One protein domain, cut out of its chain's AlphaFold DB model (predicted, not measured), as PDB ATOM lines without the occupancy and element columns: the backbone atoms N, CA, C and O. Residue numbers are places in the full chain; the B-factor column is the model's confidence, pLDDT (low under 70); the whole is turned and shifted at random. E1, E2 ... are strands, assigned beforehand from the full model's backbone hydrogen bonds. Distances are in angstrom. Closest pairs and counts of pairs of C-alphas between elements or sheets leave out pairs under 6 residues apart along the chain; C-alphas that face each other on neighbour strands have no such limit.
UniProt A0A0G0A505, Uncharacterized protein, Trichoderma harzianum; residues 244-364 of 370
ATOM      1  N   ILE A 244     118.799 139.796  97.424       92.19
ATOM      2  CA  ILE A 244     119.952 139.297  98.170       92.19
ATOM      3  C   ILE A 244     120.820 138.385  97.301       92.19
ATOM      4  O   ILE A 244     120.320 137.518  96.585       92.19
ATOM      5  N   LYS A 245     122.142 138.534  97.419       92.00
ATOM      6  CA  LYS A 245     123.118 137.573  96.887       92.00
ATOM      7  C   LYS A 245     123.765 136.820  98.038       92.00
ATOM      8  O   LYS A 245     124.068 137.425  99.067       92.00
ATOM      9  N   ILE A 246     123.962 135.512  97.873       91.12
ATOM     10  CA  ILE A 246     124.477 134.637  98.933       91.12
ATOM     11  C   ILE A 246     125.604 133.774  98.390       91.12
ATOM     12  O   ILE A 246     125.419 132.968  97.476       91.12
ATOM     13  N   LEU A 247     126.764 133.897  99.022       88.69
ATOM     14  CA  LEU A 247     127.896 133.018  98.812       88.69
ATOM     15  C   LEU A 247     128.011 132.049  99.991       88.69
ATOM     16  O   LEU A 247     128.347 132.439 101.112       88.69
ATOM     17  N   ILE A 248     127.770 130.771  99.703       85.12
ATOM     18  CA  ILE A 248     127.914 129.675 100.664       85.12
ATOM     19  C   ILE A 248     129.297 129.040 100.477       85.12
ATOM     20  O   ILE A 248     129.587 128.520  99.394       85.12
ATOM     21  N   PRO A 249     130.172 129.066 101.497       79.06
ATOM     22  CA  PRO A 249     131.507 128.485 101.405       79.06
ATOM     23  C   PRO A 249     131.472 126.985 101.089       79.06
ATOM     24  O   PRO A 249     130.672 126.241 101.650       79.06
ATOM     25  N   ALA A 250     132.394 126.522 100.240       68.25
ATOM     26  CA  ALA A 250     132.484 125.113  99.846       68.25
ATOM     27  C   ALA A 250     132.818 124.170 101.018       68.25
ATOM     28  O   ALA A 250     132.403 123.014 101.023       68.25
ATOM     29  N   ALA A 251     133.551 124.662 102.019       64.31
ATOM     30  CA  ALA A 251     133.798 123.932 103.253       64.31
ATOM     31  C   ALA A 251     132.683 124.239 104.259       64.31
ATOM     32  O   ALA A 251     132.631 125.347 104.805       64.31
ATOM     33  N   ALA A 252     131.851 123.235 104.551       54.94
ATOM     34  CA  ALA A 252     130.816 123.247 105.588       54.94
ATOM     35  C   ALA A 252     131.395 123.265 107.022       54.94
ATOM     36  O   ALA A 252     130.849 122.655 107.937       54.94
ATOM     37  N   SER A 253     132.520 123.953 107.238       64.75
ATOM     38  CA  SER A 253     132.969 124.273 108.589       64.75
ATOM     39  C   SER A 253     131.992 125.271 109.189       64.75
ATOM     40  O   SER A 253     131.655 126.265 108.534       64.75
ATOM     41  N   SER A 254     131.580 125.034 110.437       64.00
ATOM     42  CA  SER A 254     130.779 125.953 111.250       64.00
ATOM     43  C   SER A 254     131.317 127.379 111.232       64.00
ATOM     44  O   SER A 254     130.527 128.316 111.317       64.00
ATOM     45  N   ASP A 255     132.623 127.533 111.030       70.56
ATOM     46  CA  ASP A 255     133.382 128.760 111.252       70.56
ATOM     47  C   ASP A 255     133.285 129.745 110.083       70.56
ATOM     48  O   ASP A 255     133.492 130.946 110.258       70.56
ATOM     49  N   ASN A 256     132.912 129.271 108.891       79.62
ATOM     50  CA  ASN A 256     132.962 130.107 107.695       79.62
ATOM     51  C   ASN A 256     131.736 131.014 107.509       79.62
ATOM     52  O   ASN A 256     131.873 132.016 106.821       79.62
ATOM     53  N   GLY A 257     130.572 130.731 108.107       86.06
ATOM     54  CA  GLY A 257     129.341 131.524 107.903       86.06
ATOM     55  C   GLY A 257     128.899 131.641 106.431       86.06
ATOM     56  O   GLY A 257     129.572 131.147 105.532       86.06
ATOM     57  N   ASP A 258     127.778 132.306 106.169       89.62
ATOM     58  CA  ASP A 258     127.308 132.612 104.812       89.62
ATOM     59  C   ASP A 258     127.549 134.095 104.536       89.62
ATOM     60  O   ASP A 258     127.168 134.941 105.346       89.62
ATOM     61  N   LEU A 259     128.211 134.421 103.425       91.81
ATOM     62  CA  LEU A 259     128.422 135.814 103.037       91.81
ATOM     63  C   LEU A 259     127.210 136.282 102.235       91.81
ATOM     64  O   LEU A 259     126.906 135.719 101.185       91.81
ATOM     65  N   VAL A 260     126.539 137.314 102.729       94.00
ATOM     66  CA  VAL A 260     125.394 137.937 102.072       94.00
ATOM     67  C   VAL A 260     125.761 139.328 101.573       94.00
ATOM     68  O   VAL A 260     126.544 140.033 102.210       94.00
ATOM     69  N   CYS A 261     125.182 139.719 100.443       94.56
ATOM     70  CA  CYS A 261     125.217 141.079  99.918       94.56
ATOM     71  C   CYS A 261     123.780 141.550  99.709       94.56
ATOM     72  O   CYS A 261     123.068 140.947  98.903       94.56
ATOM     73  N   THR A 262     123.347 142.590 100.423       95.12
ATOM     74  CA  THR A 262     121.994 143.178 100.325       95.12
ATOM     75  C   THR A 262     121.924 144.524 101.057       95.12
ATOM     76  O   THR A 262     122.886 144.922 101.709       95.12
ATOM     77  N   GLU A 263     120.809 145.241 100.966       95.00
ATOM     78  CA  GLU A 263     120.547 146.427 101.785       95.00
ATOM     79  C   GLU A 263     120.279 146.032 103.246       95.00
ATOM     80  O   GLU A 263     119.487 145.131 103.540       95.00
ATOM     81  N   ILE A 264     120.979 146.704 104.167       95.38
ATOM     82  CA  ILE A 264     120.890 146.470 105.610       95.38
ATOM     83  C   ILE A 264     120.644 147.807 106.304       95.38
ATOM     84  O   ILE A 264     121.470 148.716 106.245       95.38
ATOM     85  N   PHE A 265     119.530 147.902 107.021       95.12
ATOM     86  CA  PHE A 265     119.118 149.095 107.743       95.12
ATOM     87  C   PHE A 265     119.284 148.899 109.241       95.12
ATOM     88  O   PHE A 265     118.913 147.866 109.792       95.12
ATOM     89  N   LYS A 266     119.810 149.906 109.934       94.62
ATOM     90  CA  LYS A 266     119.904 149.875 111.394       94.62
ATOM     91  C   LYS A 266     118.542 150.165 112.021       94.62
ATOM     92  O   LYS A 266     117.890 151.135 111.646       94.62
ATOM     93  N   ILE A 267     118.167 149.362 113.012       94.81
ATOM     94  CA  ILE A 267     116.987 149.589 113.845       94.81
ATOM     95  C   ILE A 267     117.353 150.592 114.939       94.81
ATOM     96  O   ILE A 267     118.341 150.426 115.659       94.81
ATOM     97  N   GLN A 268     116.546 151.636 115.070       93.94
ATOM     98  CA  GLN A 268     116.647 152.651 116.107       93.94
ATOM     99  C   GLN A 268     115.423 152.566 117.012       93.94
ATOM    100  O   GLN A 268     114.294 152.475 116.536       93.94
ATOM    101  N   SER A 269     115.652 152.587 118.322       91.31
ATOM    102  CA  SER A 269     114.578 152.721 119.302       91.31
ATOM    103  C   SER A 269     114.333 154.202 119.559       91.31
ATOM    104  O   SER A 269     115.241 154.915 119.986       91.31
ATOM    105  N   ASP A 270     113.107 154.640 119.314       85.69
ATOM    106  CA  ASP A 270     112.581 155.929 119.735       85.69
ATOM    107  C   ASP A 270     111.686 155.701 120.962       85.69
ATOM    108  O   ASP A 270     110.731 154.923 120.916       85.69
ATOM    109  N   GLN A 271     111.995 156.373 122.076       77.25
ATOM    110  CA  GLN A 271     111.248 156.242 123.332       77.25
ATOM    111  C   GLN A 271     109.763 156.609 123.182       77.25
ATOM    112  O   GLN A 271     108.948 156.122 123.961       77.25
ATOM    113  N   ALA A 272     109.414 157.448 122.201       78.31
ATOM    114  CA  ALA A 272     108.039 157.882 121.968       78.31
ATOM    115  C   ALA A 272     107.291 157.022 120.935       78.31
ATOM    116  O   ALA A 272     106.085 156.828 121.075       78.31
ATOM    117  N   ASN A 273     107.989 156.510 119.916       77.19
ATOM    118  CA  ASN A 273     107.352 155.964 118.710       77.19
ATOM    119  C   ASN A 273     107.660 154.486 118.429       77.19
ATOM    120  O   ASN A 273     107.187 153.955 117.431       77.19
ATOM    121  N   GLY A 274     108.416 153.799 119.290       90.12
ATOM    122  CA  GLY A 274     108.752 152.389 119.096       90.12
ATOM    123  C   GLY A 274     110.052 152.202 118.316       90.12
ATOM    124  O   GLY A 274     111.054 152.852 118.614       90.12
ATOM    125  N   PHE A 275     110.083 151.267 117.365       92.81
ATOM    126  CA  PHE A 275     111.283 150.988 116.573       92.81
ATOM    127  C   PHE A 275     111.132 151.540 115.164       92.81
ATOM    128  O   PHE A 275     110.051 151.521 114.589       92.81
ATOM    129  N   SER A 276     112.227 152.019 114.591       93.88
ATOM    130  CA  SER A 276     112.248 152.515 113.221       93.88
ATOM    131  C   SER A 276     113.534 152.132 112.506       93.88
ATOM    132  O   SER A 276     114.550 151.845 113.141       93.88
ATOM    133  N   ILE A 277     113.489 152.115 111.180       93.56
ATOM    134  CA  ILE A 277     114.656 151.947 110.316       93.56
ATOM    135  C   ILE A 277     114.905 153.224 109.518       93.56
ATOM    136  O   ILE A 277     113.974 153.971 109.221       93.56
ATOM    137  N   PHE A 278     116.171 153.458 109.172       91.19
ATOM    138  CA  PHE A 278     116.632 154.658 108.476       91.19
ATOM    139  C   PHE A 278     117.424 154.290 107.222       91.19
ATOM    140  O   PHE A 278     118.343 153.475 107.309       91.19
ATOM    141  N   ASN A 279     117.117 154.921 106.085       87.19
ATOM    142  CA  ASN A 279     117.754 154.621 104.797       87.19
ATOM    143  C   ASN A 279     118.918 155.551 104.426       87.19
ATOM    144  O   ASN A 279     119.225 155.717 103.253       87.19
ATOM    145  N   GLY A 280     119.551 156.231 105.377       81.94
ATOM    146  CA  GLY A 280     120.676 157.118 105.055       81.94
ATOM    147  C   GLY A 280     120.279 158.479 104.462       81.94
ATOM    148  O   GLY A 280     121.050 159.423 104.596       81.94
ATOM    149  N   HIS A 281     119.084 158.610 103.871       84.62
ATOM    150  CA  HIS A 281     118.640 159.796 103.114       84.62
ATOM    151  C   HIS A 281     117.661 160.700 103.862       84.62
ATOM    152  O   HIS A 281     117.061 161.592 103.271       84.62
ATOM    153  N   GLY A 282     117.486 160.496 105.166       84.00
ATOM    154  CA  GLY A 282     116.529 161.275 105.955       84.00
ATOM    155  C   GLY A 282     115.160 160.608 106.100       84.00
ATOM    156  O   GLY A 282     114.356 161.081 106.898       84.00
ATOM    157  N   GLU A 283     114.890 159.518 105.375       90.25
ATOM    158  CA  GLU A 283     113.614 158.810 105.459       90.25
ATOM    159  C   GLU A 283     113.644 157.779 106.590       90.25
ATOM    160  O   GLU A 283     114.612 157.031 106.770       90.25
ATOM    161  N   THR A 284     112.538 157.721 107.327       91.94
ATOM    162  CA  THR A 284     112.347 156.817 108.457       91.94
ATOM    163  C   THR A 284     111.093 155.991 108.229       91.94
ATOM    164  O   THR A 284     110.039 156.537 107.903       91.94
ATOM    165  N   HIS A 285     111.189 154.683 108.443       92.12
ATOM    166  CA  HIS A 285     110.047 153.777 108.393       92.12
ATOM    167  C   HIS A 285     109.832 153.134 109.764       92.12
ATOM    168  O   HIS A 285     110.781 152.645 110.381       92.12
ATOM    169  N   GLN A 286     108.591 153.161 110.253       92.00
ATOM    170  CA  GLN A 286     108.222 152.501 111.506       92.00
ATOM    171  C   GLN A 286     108.355 150.988 111.350       92.00
ATOM    172  O   GLN A 286     107.884 150.419 110.373       92.00
ATOM    173  N   TRP A 287     108.991 150.338 112.315       91.94
ATOM    174  CA  TRP A 287     109.287 148.915 112.273       91.94
ATOM    175  C   TRP A 287     108.716 148.210 113.497       91.94
ATOM    176  O   TRP A 287     108.989 148.577 114.638       91.94
ATOM    177  N   ASN A 288     107.960 147.141 113.266       89.38
ATOM    178  CA  ASN A 288     107.456 146.297 114.339       89.38
ATOM    179  C   ASN A 288     108.433 145.148 114.572       89.38
ATOM    180  O   ASN A 288     108.507 144.222 113.765       89.38
ATOM    181  N   LEU A 289     109.171 145.209 115.685       87.62
ATOM    182  CA  LEU A 289     110.095 144.144 116.056       87.62
ATOM    183  C   LEU A 289     109.357 142.817 116.241       87.62
ATOM    184  O   LEU A 289     108.545 142.663 117.151       87.62
ATOM    185  N   SER A 290     109.706 141.849 115.403       86.50
ATOM    186  CA  SER A 290     109.278 140.457 115.528       86.50
ATOM    187  C   SER A 290     110.169 139.698 116.514       86.50
ATOM    188  O   SER A 290     109.705 138.777 117.183       86.50
ATOM    189  N   HIS A 291     111.444 140.088 116.637       85.19
ATOM    190  CA  HIS A 291     112.410 139.427 117.507       85.19
ATOM    191  C   HIS A 291     113.082 140.403 118.475       85.19
ATOM    192  O   HIS A 291     113.674 141.423 118.113       85.19
ATOM    193  N   THR A 292     113.048 140.049 119.759       87.94
ATOM    194  CA  THR A 292     113.654 140.867 120.809       87.94
ATOM    195  C   THR A 292     115.168 140.971 120.625       87.94
ATOM    196  O   THR A 292     115.887 139.967 120.492       87.94
ATOM    197  N   GLY A 293     115.657 142.211 120.677       90.56
ATOM    198  CA  GLY A 293     117.075 142.539 120.562       90.56
ATOM    199  C   GLY A 293     117.607 142.535 119.130       90.56
ATOM    200  O   GLY A 293     118.823 142.592 118.956       90.56
ATOM    201  N   SER A 294     116.740 142.448 118.118       93.00
ATOM    202  CA  SER A 294     117.120 142.731 116.735       93.00
ATOM    203  C   SER A 294     117.693 144.139 116.620       93.00
ATOM    204  O   SER A 294     117.205 145.081 117.243       93.00
ATOM    205  N   THR A 295     118.761 144.273 115.839       95.38
ATOM    206  CA  THR A 295     119.514 145.537 115.728       95.38
ATOM    207  C   THR A 295     119.504 146.101 114.319       95.38
ATOM    208  O   THR A 295     119.729 147.296 114.147       95.38
ATOM    209  N   HIS A 296     119.269 145.255 113.320       95.88
ATOM    210  CA  HIS A 296     119.210 145.649 111.923       95.88
ATOM    211  C   HIS A 296     118.125 144.847 111.199       95.88
ATOM    212  O   HIS A 296     117.693 143.792 111.670       95.88
ATOM    213  N   VAL A 297     117.716 145.362 110.048       95.25
ATOM    214  CA  VAL A 297     116.804 144.747 109.087       95.25
ATOM    215  C   VAL A 297     117.576 144.529 107.792       95.25
ATOM    216  O   VAL A 297     118.298 145.416 107.351       95.25
ATOM    217  N   MET A 298     117.444 143.352 107.202       95.50
ATOM    218  CA  MET A 298     118.153 142.901 106.011       95.50
ATOM    219  C   MET A 298     117.138 142.570 104.918       95.50
ATOM    220  O   MET A 298     116.305 141.686 105.116       95.50
ATOM    221  N   ILE A 299     117.198 143.256 103.776       95.06
ATOM    222  CA  ILE A 299     116.256 143.024 102.674       95.06
ATOM    223  C   ILE A 299     116.548 141.684 101.999       95.06
ATOM    224  O   ILE A 299     117.705 141.342 101.744       95.06
ATOM    225  N   ILE A 300     115.494 140.922 101.712       93.75
ATOM    226  CA  ILE A 300     115.594 139.615 101.058       93.75
ATOM    227  C   ILE A 300     115.046 139.664  99.634       93.75
ATOM    228  O   ILE A 300     115.681 139.121  98.732       93.75
ATOM    229  N   GLY A 301     113.898 140.308  99.412       93.06
ATOM    230  CA  GLY A 301     113.241 140.287  98.105       93.06
ATOM    231  C   GLY A 301     111.807 140.808  98.105       93.06
ATOM    232  O   GLY A 301     111.347 141.348  99.106       93.06
ATOM    233  N   ALA A 302     111.081 140.610  97.005       91.19
ATOM    234  CA  ALA A 302     109.666 140.970  96.853       91.19
ATOM    235  C   ALA A 302     108.778 139.721  96.777       91.19
ATOM    236  O   ALA A 302     109.159 138.736  96.142       91.19
ATOM    237  N   LEU A 303     107.600 139.762  97.404       89.38
ATOM    238  CA  LEU A 303     106.618 138.673  97.348       89.38
ATOM    239  C   LEU A 303     105.580 138.894  96.254       89.38
ATOM    240  O   LEU A 303     105.163 140.018  95.996       89.38
ATOM    241  N   ASP A 304     105.074 137.781  95.745       87.56
ATOM    242  CA  ASP A 304     103.910 137.680  94.877       87.56
ATOM    243  C   ASP A 304     103.043 136.474  95.306       87.56
ATOM    244  O   ASP A 304     103.394 135.706  96.212       87.56
ATOM    245  N   LEU A 305     101.863 136.323  94.709       84.69
ATOM    246  CA  LEU A 305     100.911 135.255  94.994       84.69
ATOM    247  C   LEU A 305     101.107 134.061  94.060       84.69
ATOM    248  O   LEU A 305     101.180 134.200  92.846       84.69
ATOM    249  N   ILE A 306     101.078 132.852  94.626       80.31
ATOM    250  CA  ILE A 306     101.107 131.606  93.843       80.31
ATOM    251  C   ILE A 306      99.810 131.433  93.046       80.31
ATOM    252  O   ILE A 306      99.823 130.964  91.912       80.31
ATOM    253  N   ILE A 307      98.678 131.789  93.654       72.50
ATOM    254  CA  ILE A 307      97.360 131.745  93.024       72.50
ATOM    255  C   ILE A 307      96.798 133.159  93.081       72.50
ATOM    256  O   ILE A 307      96.530 133.679  94.166       72.50
ATOM    257  N   ARG A 308      96.638 133.783  91.909       67.62
ATOM    258  CA  ARG A 308      96.166 135.166  91.789       67.62
ATOM    259  C   ARG A 308      94.799 135.316  92.466       67.62
ATOM    260  O   ARG A 308      93.824 134.668  92.090       67.62
ATOM    261  N   GLY A 309      94.743 136.183  93.472       64.50
ATOM    262  CA  GLY A 309      93.522 136.602  94.157       64.50
ATOM    263  C   GLY A 309      93.394 138.125  94.159       64.50
ATOM    264  O   GLY A 309      94.239 138.826  93.614       64.50
ATOM    265  N   ASN A 310      92.364 138.659  94.817       59.84
ATOM    266  CA  ASN A 310      92.135 140.113  94.914       59.84
ATOM    267  C   ASN A 310      93.039 140.816  95.951       59.84
ATOM    268  O   ASN A 310      92.683 141.877  96.456       59.84
ATOM    269  N   PHE A 311      94.171 140.214  96.311       65.25
ATOM    270  CA  PHE A 311      95.091 140.752  97.309       65.25
ATOM    271  C   PHE A 311      96.375 141.210  96.624       65.25
ATOM    272  O   PHE A 311      96.920 140.499  95.789       65.25
ATOM    273  N   SER A 312      96.859 142.393  96.992       67.56
ATOM    274  CA  SER A 312      98.181 142.890  96.616       67.56
ATOM    275  C   SER A 312      99.108 142.778  97.819       67.56
ATOM    276  O   SER A 312      98.751 143.234  98.908       67.56
ATOM    277  N   ILE A 313     100.290 142.203  97.628       73.88
ATOM    278  CA  ILE A 313     101.369 142.275  98.614       73.88
ATOM    279  C   ILE A 313     102.162 143.546  98.310       73.88
ATOM    280  O   ILE A 313     102.477 143.806  97.152       73.88
ATOM    281  N   THR A 314     102.425 144.371  99.321       74.19
ATOM    282  CA  THR A 314     103.151 145.638  99.150       74.19
ATOM    283  C   THR A 314     104.445 145.618  99.948       74.19
ATOM    284  O   THR A 314     104.416 145.309 101.143       74.19
ATOM    285  N   GLY A 315     105.547 146.012  99.309       85.94
ATOM    286  CA  GLY A 315     106.864 146.134  99.926       85.94
ATOM    287  C   GLY A 315     107.743 144.885  99.828       85.94
ATOM    288  O   GLY A 315     107.329 143.801  99.411       85.94
ATOM    289  N   ARG A 316     108.996 145.060 100.243       90.88
ATOM    290  CA  ARG A 316     110.045 144.045 100.271       90.88
ATOM    291  C   ARG A 316     110.045 143.277 101.579       90.88
ATOM    292  O   ARG A 316     109.990 143.859 102.660       90.88
ATOM    293  N   VAL A 317     110.177 141.960 101.488       92.06
ATOM    294  CA  VAL A 317     110.429 141.083 102.629       92.06
ATOM    295  C   VAL A 317     111.781 141.406 103.213       92.06
ATOM    296  O   VAL A 317     112.787 141.473 102.497       92.06
ATOM    297  N   ALA A 318     111.806 141.525 104.532       93.25
ATOM    298  CA  ALA A 318     113.035 141.726 105.252       93.25
ATOM    299  C   ALA A 318     113.151 140.794 106.453       93.25
ATOM    300  O   ALA A 318     112.177 140.413 107.104       93.25
ATOM    301  N   TYR A 319     114.387 140.408 106.731       93.56
ATOM    302  CA  TYR A 319     114.750 139.609 107.885       93.56
ATOM    303  C   TYR A 319     115.361 140.512 108.946       93.56
ATOM    304  O   TYR A 319     116.150 141.404 108.652       93.56
ATOM    305  N   GLU A 320     115.023 140.271 110.201       93.50
ATOM    306  CA  GLU A 320     115.703 140.910 111.313       93.50
ATOM    307  C   GLU A 320     117.016 140.190 111.610       93.50
ATOM    308  O   GLU A 320     117.102 138.962 111.552       93.50
ATOM    309  N   ILE A 321     118.050 140.952 111.957       94.25
ATOM    310  CA  ILE A 321     119.357 140.403 112.308       94.25
ATOM    311  C   ILE A 321     119.891 141.021 113.603       94.25
ATOM    312  O   ILE A 321     119.645 142.188 113.947       94.25
ATOM    313  N   LYS A 322     120.672 140.231 114.339       94.19
ATOM    314  CA  LYS A 322     121.397 140.686 115.531       94.19
ATOM    315  C   LYS A 322     122.677 139.916 115.739       94.19
ATOM    316  O   LYS A 322     122.851 138.806 115.249       94.19
ATOM    317  N   THR A 323     123.552 140.506 116.533       94.25
ATOM    318  CA  THR A 323     124.707 139.809 117.071       94.25
ATOM    319  C   THR A 323     124.295 139.012 118.311       94.25
ATOM    320  O   THR A 323     123.677 139.543 119.235       94.25
ATOM    321  N   SER A 324     124.638 137.728 118.337       91.88
ATOM    322  CA  SER A 324     124.469 136.851 119.489       91.88
ATOM    323  C   SER A 324     125.372 137.278 120.648       91.88
ATOM    324  O   SER A 324     126.310 138.061 120.480       91.88
ATOM    325  N   LYS A 325     125.159 136.695 121.836       90.56
ATOM    326  CA  LYS A 325     126.030 136.925 123.008       90.56
ATOM    327  C   LYS A 325     127.501 136.587 122.742       90.56
ATOM    328  O   LYS A 325     128.376 137.151 123.384       90.56
ATOM    329  N   ASN A 326     127.756 135.689 121.793       89.50
ATOM    330  CA  ASN A 326     129.100 135.255 121.432       89.50
ATOM    331  C   ASN A 326     129.721 136.108 120.319       89.50
ATOM    332  O   ASN A 326     130.835 135.814 119.912       89.50
ATOM    333  N   GLY A 327     129.032 137.137 119.811       91.12
ATOM    334  CA  GLY A 327     129.563 138.008 118.759       91.12
ATOM    335  C   GLY A 327     129.278 137.541 117.325       91.12
ATOM    336  O   GLY A 327     129.884 138.072 116.395       91.12
ATOM    337  N   VAL A 328     128.396 136.554 117.131       91.81
ATOM    338  CA  VAL A 328     128.061 135.969 115.815       91.81
ATOM    339  C   VAL A 328     126.764 136.572 115.285       91.81
ATOM    340  O   VAL A 328     125.819 136.728 116.052       91.81
ATOM    341  N   TRP A 329     126.684 136.894 113.993       93.44
ATOM    342  CA  TRP A 329     125.437 137.382 113.400       93.44
ATOM    343  C   TRP A 329     124.424 136.262 113.199       93.44
ATOM    344  O   TRP A 329     124.720 135.233 112.596       93.44
ATOM    345  N   GLU A 330     123.214 136.500 113.682       91.69
ATOM    346  CA  GLU A 330     122.055 135.628 113.569       91.69
ATOM    347  C   GLU A 330     120.974 136.340 112.761       91.69
ATOM    348  O   GLU A 330     120.835 137.564 112.824       91.69
ATOM    349  N   CYS A 331     120.204 135.553 112.019       90.81
ATOM    350  CA  CYS A 331     119.146 136.035 111.150       90.81
ATOM    351  C   CYS A 331     117.801 135.451 111.578       90.81
ATOM    352  O   CYS A 331     117.751 134.321 112.066       90.81
ATOM    353  N   PHE A 332     116.723 136.206 111.378       88.31
ATOM    354  CA  PHE A 332     115.363 135.864 111.781       88.31
ATOM    355  C   PHE A 332     114.381 136.385 110.717       88.31
ATOM    356  O   PHE A 332     114.455 137.566 110.391       88.31
ATOM    357  N   PRO A 333     113.464 135.587 110.142       85.38
ATOM    358  CA  PRO A 333     112.494 136.073 109.189       85.38
ATOM    359  C   PRO A 333     111.563 136.993 109.955       85.38
ATOM    360  O   PRO A 333     111.029 136.617 111.001       85.38
ATOM    361  N   GLY A 334     111.436 138.223 109.482       72.31
ATOM    362  CA  GLY A 334     110.452 139.144 110.015       72.31
ATOM    363  C   GLY A 334     109.093 138.874 109.384       72.31
ATOM    364  O   GLY A 334     109.009 138.390 108.257       72.31
ATOM    365  N   GLY A 335     108.026 139.238 110.095       69.69
ATOM    366  CA  GLY A 335     106.707 139.427 109.481       69.69
ATOM    367  C   GLY A 335     106.538 140.812 108.836       69.69
ATOM    368  O   GLY A 335     105.465 141.121 108.327       69.69
ATOM    369  N   GLY A 336     107.565 141.667 108.905       73.94
ATOM    370  CA  GLY A 336     107.537 143.043 108.409       73.94
ATOM    371  C   GLY A 336     107.969 143.165 106.949       73.94
ATOM    372  O   GLY A 336     108.899 142.489 106.503       73.94
ATOM    373  N   GLY A 337     107.304 144.063 106.224       86.88
ATOM    374  CA  GLY A 337     107.717 144.521 104.901       86.88
ATOM    375  C   GLY A 337     108.363 145.902 104.982       86.88
ATOM    376  O   GLY A 337     107.996 146.711 105.831       86.88
ATOM    377  N   VAL A 338     109.319 146.173 104.102       89.75
ATOM    378  CA  VAL A 338     109.893 147.506 103.892       89.75
ATOM    379  C   VAL A 338     109.275 148.089 102.618       89.75
ATOM    380  O   VAL A 338     109.306 147.406 101.598       89.75
ATOM    381  N   PRO A 339     108.696 149.302 102.628       90.56
ATOM    382  CA  PRO A 339     108.071 149.872 101.437       90.56
ATOM    383  C   PRO A 339     109.045 149.957 100.261       90.56
ATOM    384  O   PRO A 339     110.230 150.224 100.462       90.56
ATOM    385  N   ASP A 340     108.557 149.752  99.038       89.69
ATOM    386  CA  ASP A 340     109.414 149.749  97.846       89.69
ATOM    387  C   ASP A 340     110.119 151.092  97.645       89.69
ATOM    388  O   ASP A 340     111.283 151.127  97.263       89.69
ATOM    389  N   GLU A 341     109.461 152.202  97.989       87.75
ATOM    390  CA  GLU A 341     110.056 153.535  97.953       87.75
ATOM    391  C   GLU A 341     111.231 153.713  98.923       87.75
ATOM    392  O   GLU A 341     111.982 154.677  98.792       87.75
ATOM    393  N   PHE A 342     111.395 152.823  99.901       88.06
ATOM    394  CA  PHE A 342     112.479 152.870 100.877       88.06
ATOM    395  C   PHE A 342     113.714 152.074 100.419       88.06
ATOM    396  O   PHE A 342     114.823 152.357 100.876       88.06
ATOM    397  N   VAL A 343     113.525 151.104  99.515       87.31
ATOM    398  CA  VAL A 343     114.554 150.181  99.006       87.31
ATOM    399  C   VAL A 343     115.184 150.729  97.718       87.31
ATOM    400  O   VAL A 343     114.575 151.510  96.992       87.31
ATOM    401  N   GLY A 344     116.444 150.385  97.441       84.00
ATOM    402  CA  GLY A 344     117.200 150.847  96.273       84.00
ATOM    403  C   GLY A 344     117.787 152.251  96.425       84.00
ATOM    404  O   GLY A 344     118.467 152.748  95.527       84.00
ATOM    405  N   LYS A 345     117.544 152.903  97.566       82.38
ATOM    406  CA  LYS A 345     118.126 154.206  97.903       82.38
ATOM    407  C   LYS A 345     119.458 154.064  98.635       82.38
ATOM    408  O   LYS A 345     120.265 154.990  98.591       82.38
ATOM    409  N   THR A 346     119.727 152.933  99.292       80.56
ATOM    410  CA  THR A 346     120.997 152.719  99.999       80.56
ATOM    411  C   THR A 346     121.973 151.861  99.224       80.56
ATOM    412  O   THR A 346     121.599 151.037  98.396       80.56
ATOM    413  N   ARG A 347     123.264 152.044  99.518       87.25
ATOM    414  CA  ARG A 347     124.289 151.113  99.057       87.25
ATOM    415  C   ARG A 347     124.107 149.774  99.761       87.25
ATOM    416  O   ARG A 347     123.849 149.713 100.965       87.25
ATOM    417  N   ARG A 348     124.286 148.699  99.000       93.25
ATOM    418  CA  ARG A 348     124.294 147.336  99.531       93.25
ATOM    419  C   ARG A 348     125.435 147.181 100.534       93.25
ATOM    420  O   ARG A 348     126.428 147.904 100.508       93.25
ATOM    421  N   SER A 349     125.303 146.204 101.413       95.56
ATOM    422  CA  SER A 349     126.290 145.852 102.421       95.56
ATOM    423  C   SER A 349     126.600 144.363 102.375       95.56
ATOM    424  O   SER A 349     125.718 143.523 102.184       95.56
ATOM    425  N   HIS A 350     127.866 144.045 102.598       96.00
ATOM    426  CA  HIS A 350     128.363 142.719 102.890       96.00
ATOM    427  C   HIS A 350     128.246 142.405 104.375       96.00
ATOM    428  O   HIS A 350     128.649 143.195 105.235       96.00
ATOM    429  N   LEU A 351     127.751 141.209 104.675       95.56
ATOM    430  CA  LEU A 351     127.709 140.679 106.029       95.56
ATOM    431  C   LEU A 351     127.916 139.168 106.017       95.56
ATOM    432  O   LEU A 351     127.420 138.468 105.142       95.56
ATOM    433  N   ARG A 352     128.629 138.640 107.011       93.69
ATOM    434  CA  ARG A 352     128.717 137.199 107.247       93.69
ATOM    435  C   ARG A 352     127.716 136.791 108.326       93.69
ATOM    436  O   ARG A 352     127.831 137.248 109.461       93.69
ATOM    437  N   ILE A 353     126.757 135.942 107.966       92.44
ATOM    438  CA  ILE A 353     125.762 135.355 108.873       92.44
ATOM    439  C   ILE A 353     126.282 134.008 109.387       92.44
ATOM    440  O   ILE A 353     126.700 133.150 108.610       92.44
ATOM    441  N   GLY A 354     126.257 133.794 110.702       89.69
ATOM    442  CA  GLY A 354     126.930 132.660 111.334       89.69
ATOM    443  C   GLY A 354     128.460 132.774 111.287       89.69
ATOM    444  O   GLY A 354     129.015 133.848 111.057       89.69
ATOM    445  N   GLY A 355     129.156 131.653 111.488       86.38
ATOM    446  CA  GLY A 355     130.620 131.619 111.447       86.38
ATOM    447  C   GLY A 355     131.298 132.146 112.711       86.38
ATOM    448  O   GLY A 355     130.715 132.152 113.798       86.38
ATOM    449  N   LEU A 356     132.556 132.564 112.555       87.75
ATOM    450  CA  LEU A 356     133.342 133.174 113.624       87.75
ATOM    451  C   LEU A 356     132.781 134.542 114.047       87.75
ATOM    452  O   LEU A 356     132.262 135.297 113.218       87.75
ATOM    453  N   PRO A 357     132.910 134.895 115.336       91.12
ATOM    454  CA  PRO A 357     132.438 136.174 115.833       91.12
ATOM    455  C   PRO A 357     133.255 137.355 115.300       91.12
ATOM    456  O   PRO A 357     134.404 137.212 114.886       91.12
ATOM    457  N   GLY A 358     132.663 138.549 115.360       91.00
ATOM    458  CA  GLY A 358     133.346 139.801 115.017       91.00
ATOM    459  C   GLY A 358     133.243 140.220 113.548       91.00
ATOM    460  O   GLY A 358     133.884 141.197 113.157       91.00
ATOM    461  N   SER A 359     132.420 139.539 112.741       92.81
ATOM    462  CA  SER A 359     132.081 140.035 111.403       92.81
ATOM    463  C   SER A 359     131.440 141.421 111.495       92.81
ATOM    464  O   SER A 359     130.598 141.680 112.357       92.81
ATOM    465  N   LYS A 360     131.822 142.307 110.579       95.81
ATOM    466  CA  LYS A 360     131.289 143.668 110.477       95.81
ATOM    467  C   LYS A 360     130.378 143.774 109.260       95.81
ATOM    468  O   LYS A 360     130.564 143.039 108.294       95.81
ATOM    469  N   ILE A 361     129.417 144.688 109.330       96.19
ATOM    470  CA  ILE A 361     128.689 145.157 108.151       96.19
ATOM    471  C   ILE A 361     129.655 146.074 107.400       96.19
ATOM    472  O   ILE A 361     130.185 147.018 107.988       96.19
ATOM    473  N   ILE A 362     129.941 145.744 106.145       96.12
ATOM    474  CA  ILE A 362     130.873 146.484 105.290       96.12
ATOM    475  C   ILE A 362     130.095 146.918 104.058       96.12
ATOM    476  O   ILE A 362     129.378 146.115 103.478       96.12
ATOM    477  N   GLU A 363     130.222 148.173 103.657       93.94
ATOM    478  CA  GLU A 363     129.617 148.671 102.423       93.94
ATOM    479  C   GLU A 363     130.121 147.856 101.215       93.94
ATOM    480  O   GLU A 363     131.317 147.582 101.113       93.94
ATOM    481  N   CYS A 364     129.217 147.401 100.343       91.00
ATOM    482  CA  CYS A 364     129.584 146.637  99.147       91.00
ATOM    483  C   CYS A 364     130.123 147.588  98.073       91.00
ATOM    484  O   CYS A 364     129.572 148.659  97.821       91.00
TER     485      CYS A 364
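Overview. This is residues 244 to 364 of the 370 residues of an uncharacterized protein of Trichoderma harzianum (UniProt A0A0G0A505). A six-stranded antiparallel sheet, E5 E4 E3 E6 E7 E8, is curled like part of a barrel and folded back at E6, and a smaller antiparallel sheet, E1 E2 E9, lies partly face to face with it, the strands crossed. The tip between E6 and E7, residues 306 to 311, sticks out. The printed part has 121 residues, no named helix and nine named strands, E1 to E9 in order; its class is all strand, with 57 residues, under half, in named elements. It is compact, with a radius of gyration of the C-alphas of 15.2 A and spans of 45 by 41 by 25 A.

Along the chain. E1, residues 245 to 247, begins at C-alpha 245 (123.118, 137.573, 96.887). E2, residues 258 to 262, runs on into E3, residues 264 to 270 and 18.9 A long, at 76 degrees. E4 is residues 274 to 278 and E5 is 284 to 287. E6, residues 296 to 305, is 27.0 A long and bends by 51 degrees at residue 300; its C-alpha 305 is at (100.911, 135.255, 94.994). E7, residues 316 to 323, is 22.7 A long. E8, residues 329 to 338, is 20.8 A long and bends by 92 degrees at residue 335. E9, residues 349 to 353, ends at C-alpha 353 (125.762, 135.355, 108.873).

Arrangement. The strongly twisted larger sheet is a folded sheet, bent back on itself: E5 E4 E3 face E7 E8, with E6 as the hinge. E3 E4 E5 and E6 E7 E8 are meanders, each strand the antiparallel neighbour of the one before. E3 E4 E5 E6 form a Greek key, four strands in a row of which three, E3 E4 E5, are a meander and the first, E3, is the antiparallel neighbour of the fourth, E6. N and O pairs within hydrogen-bond range are N 285 and O 277 for E5 and E4, 3.0 A; N 268 and O 276 for E4 and E3, 2.8 A; N 265 and O 297 for E3 and E6, 2.8 A; N 298 and O 319 for E6 and E7, 2.8 A; and N 320 and O 332 for E7 and E8, 2.8 A. The closest C-alphas of edge strands E5 and E8, Trp 287 and Gly 336, are 7.2 A apart. The two sheets form a sandwich, face to face, their strands at 53 degrees. In the smaller sheet, N 247 and O 259 of the hairpin E1 and E2 are 2.8 A apart, and N 260 and O 351 of E2 and E9 are 2.8 A apart. The closest C-alphas of E8 and E9, Trp 329 and Ile 353, are 5.0 A apart. E1 and E6 are apart.

Size, cuts and confidence. The C-alphas farthest apart, Ala 251 and Ala 272, are 46.5 A apart. The printed part has no cut and no long link. Mean pLDDT of the printed part is 87.0; residues 250 to 254, 308 to 312 and 335 are under 70.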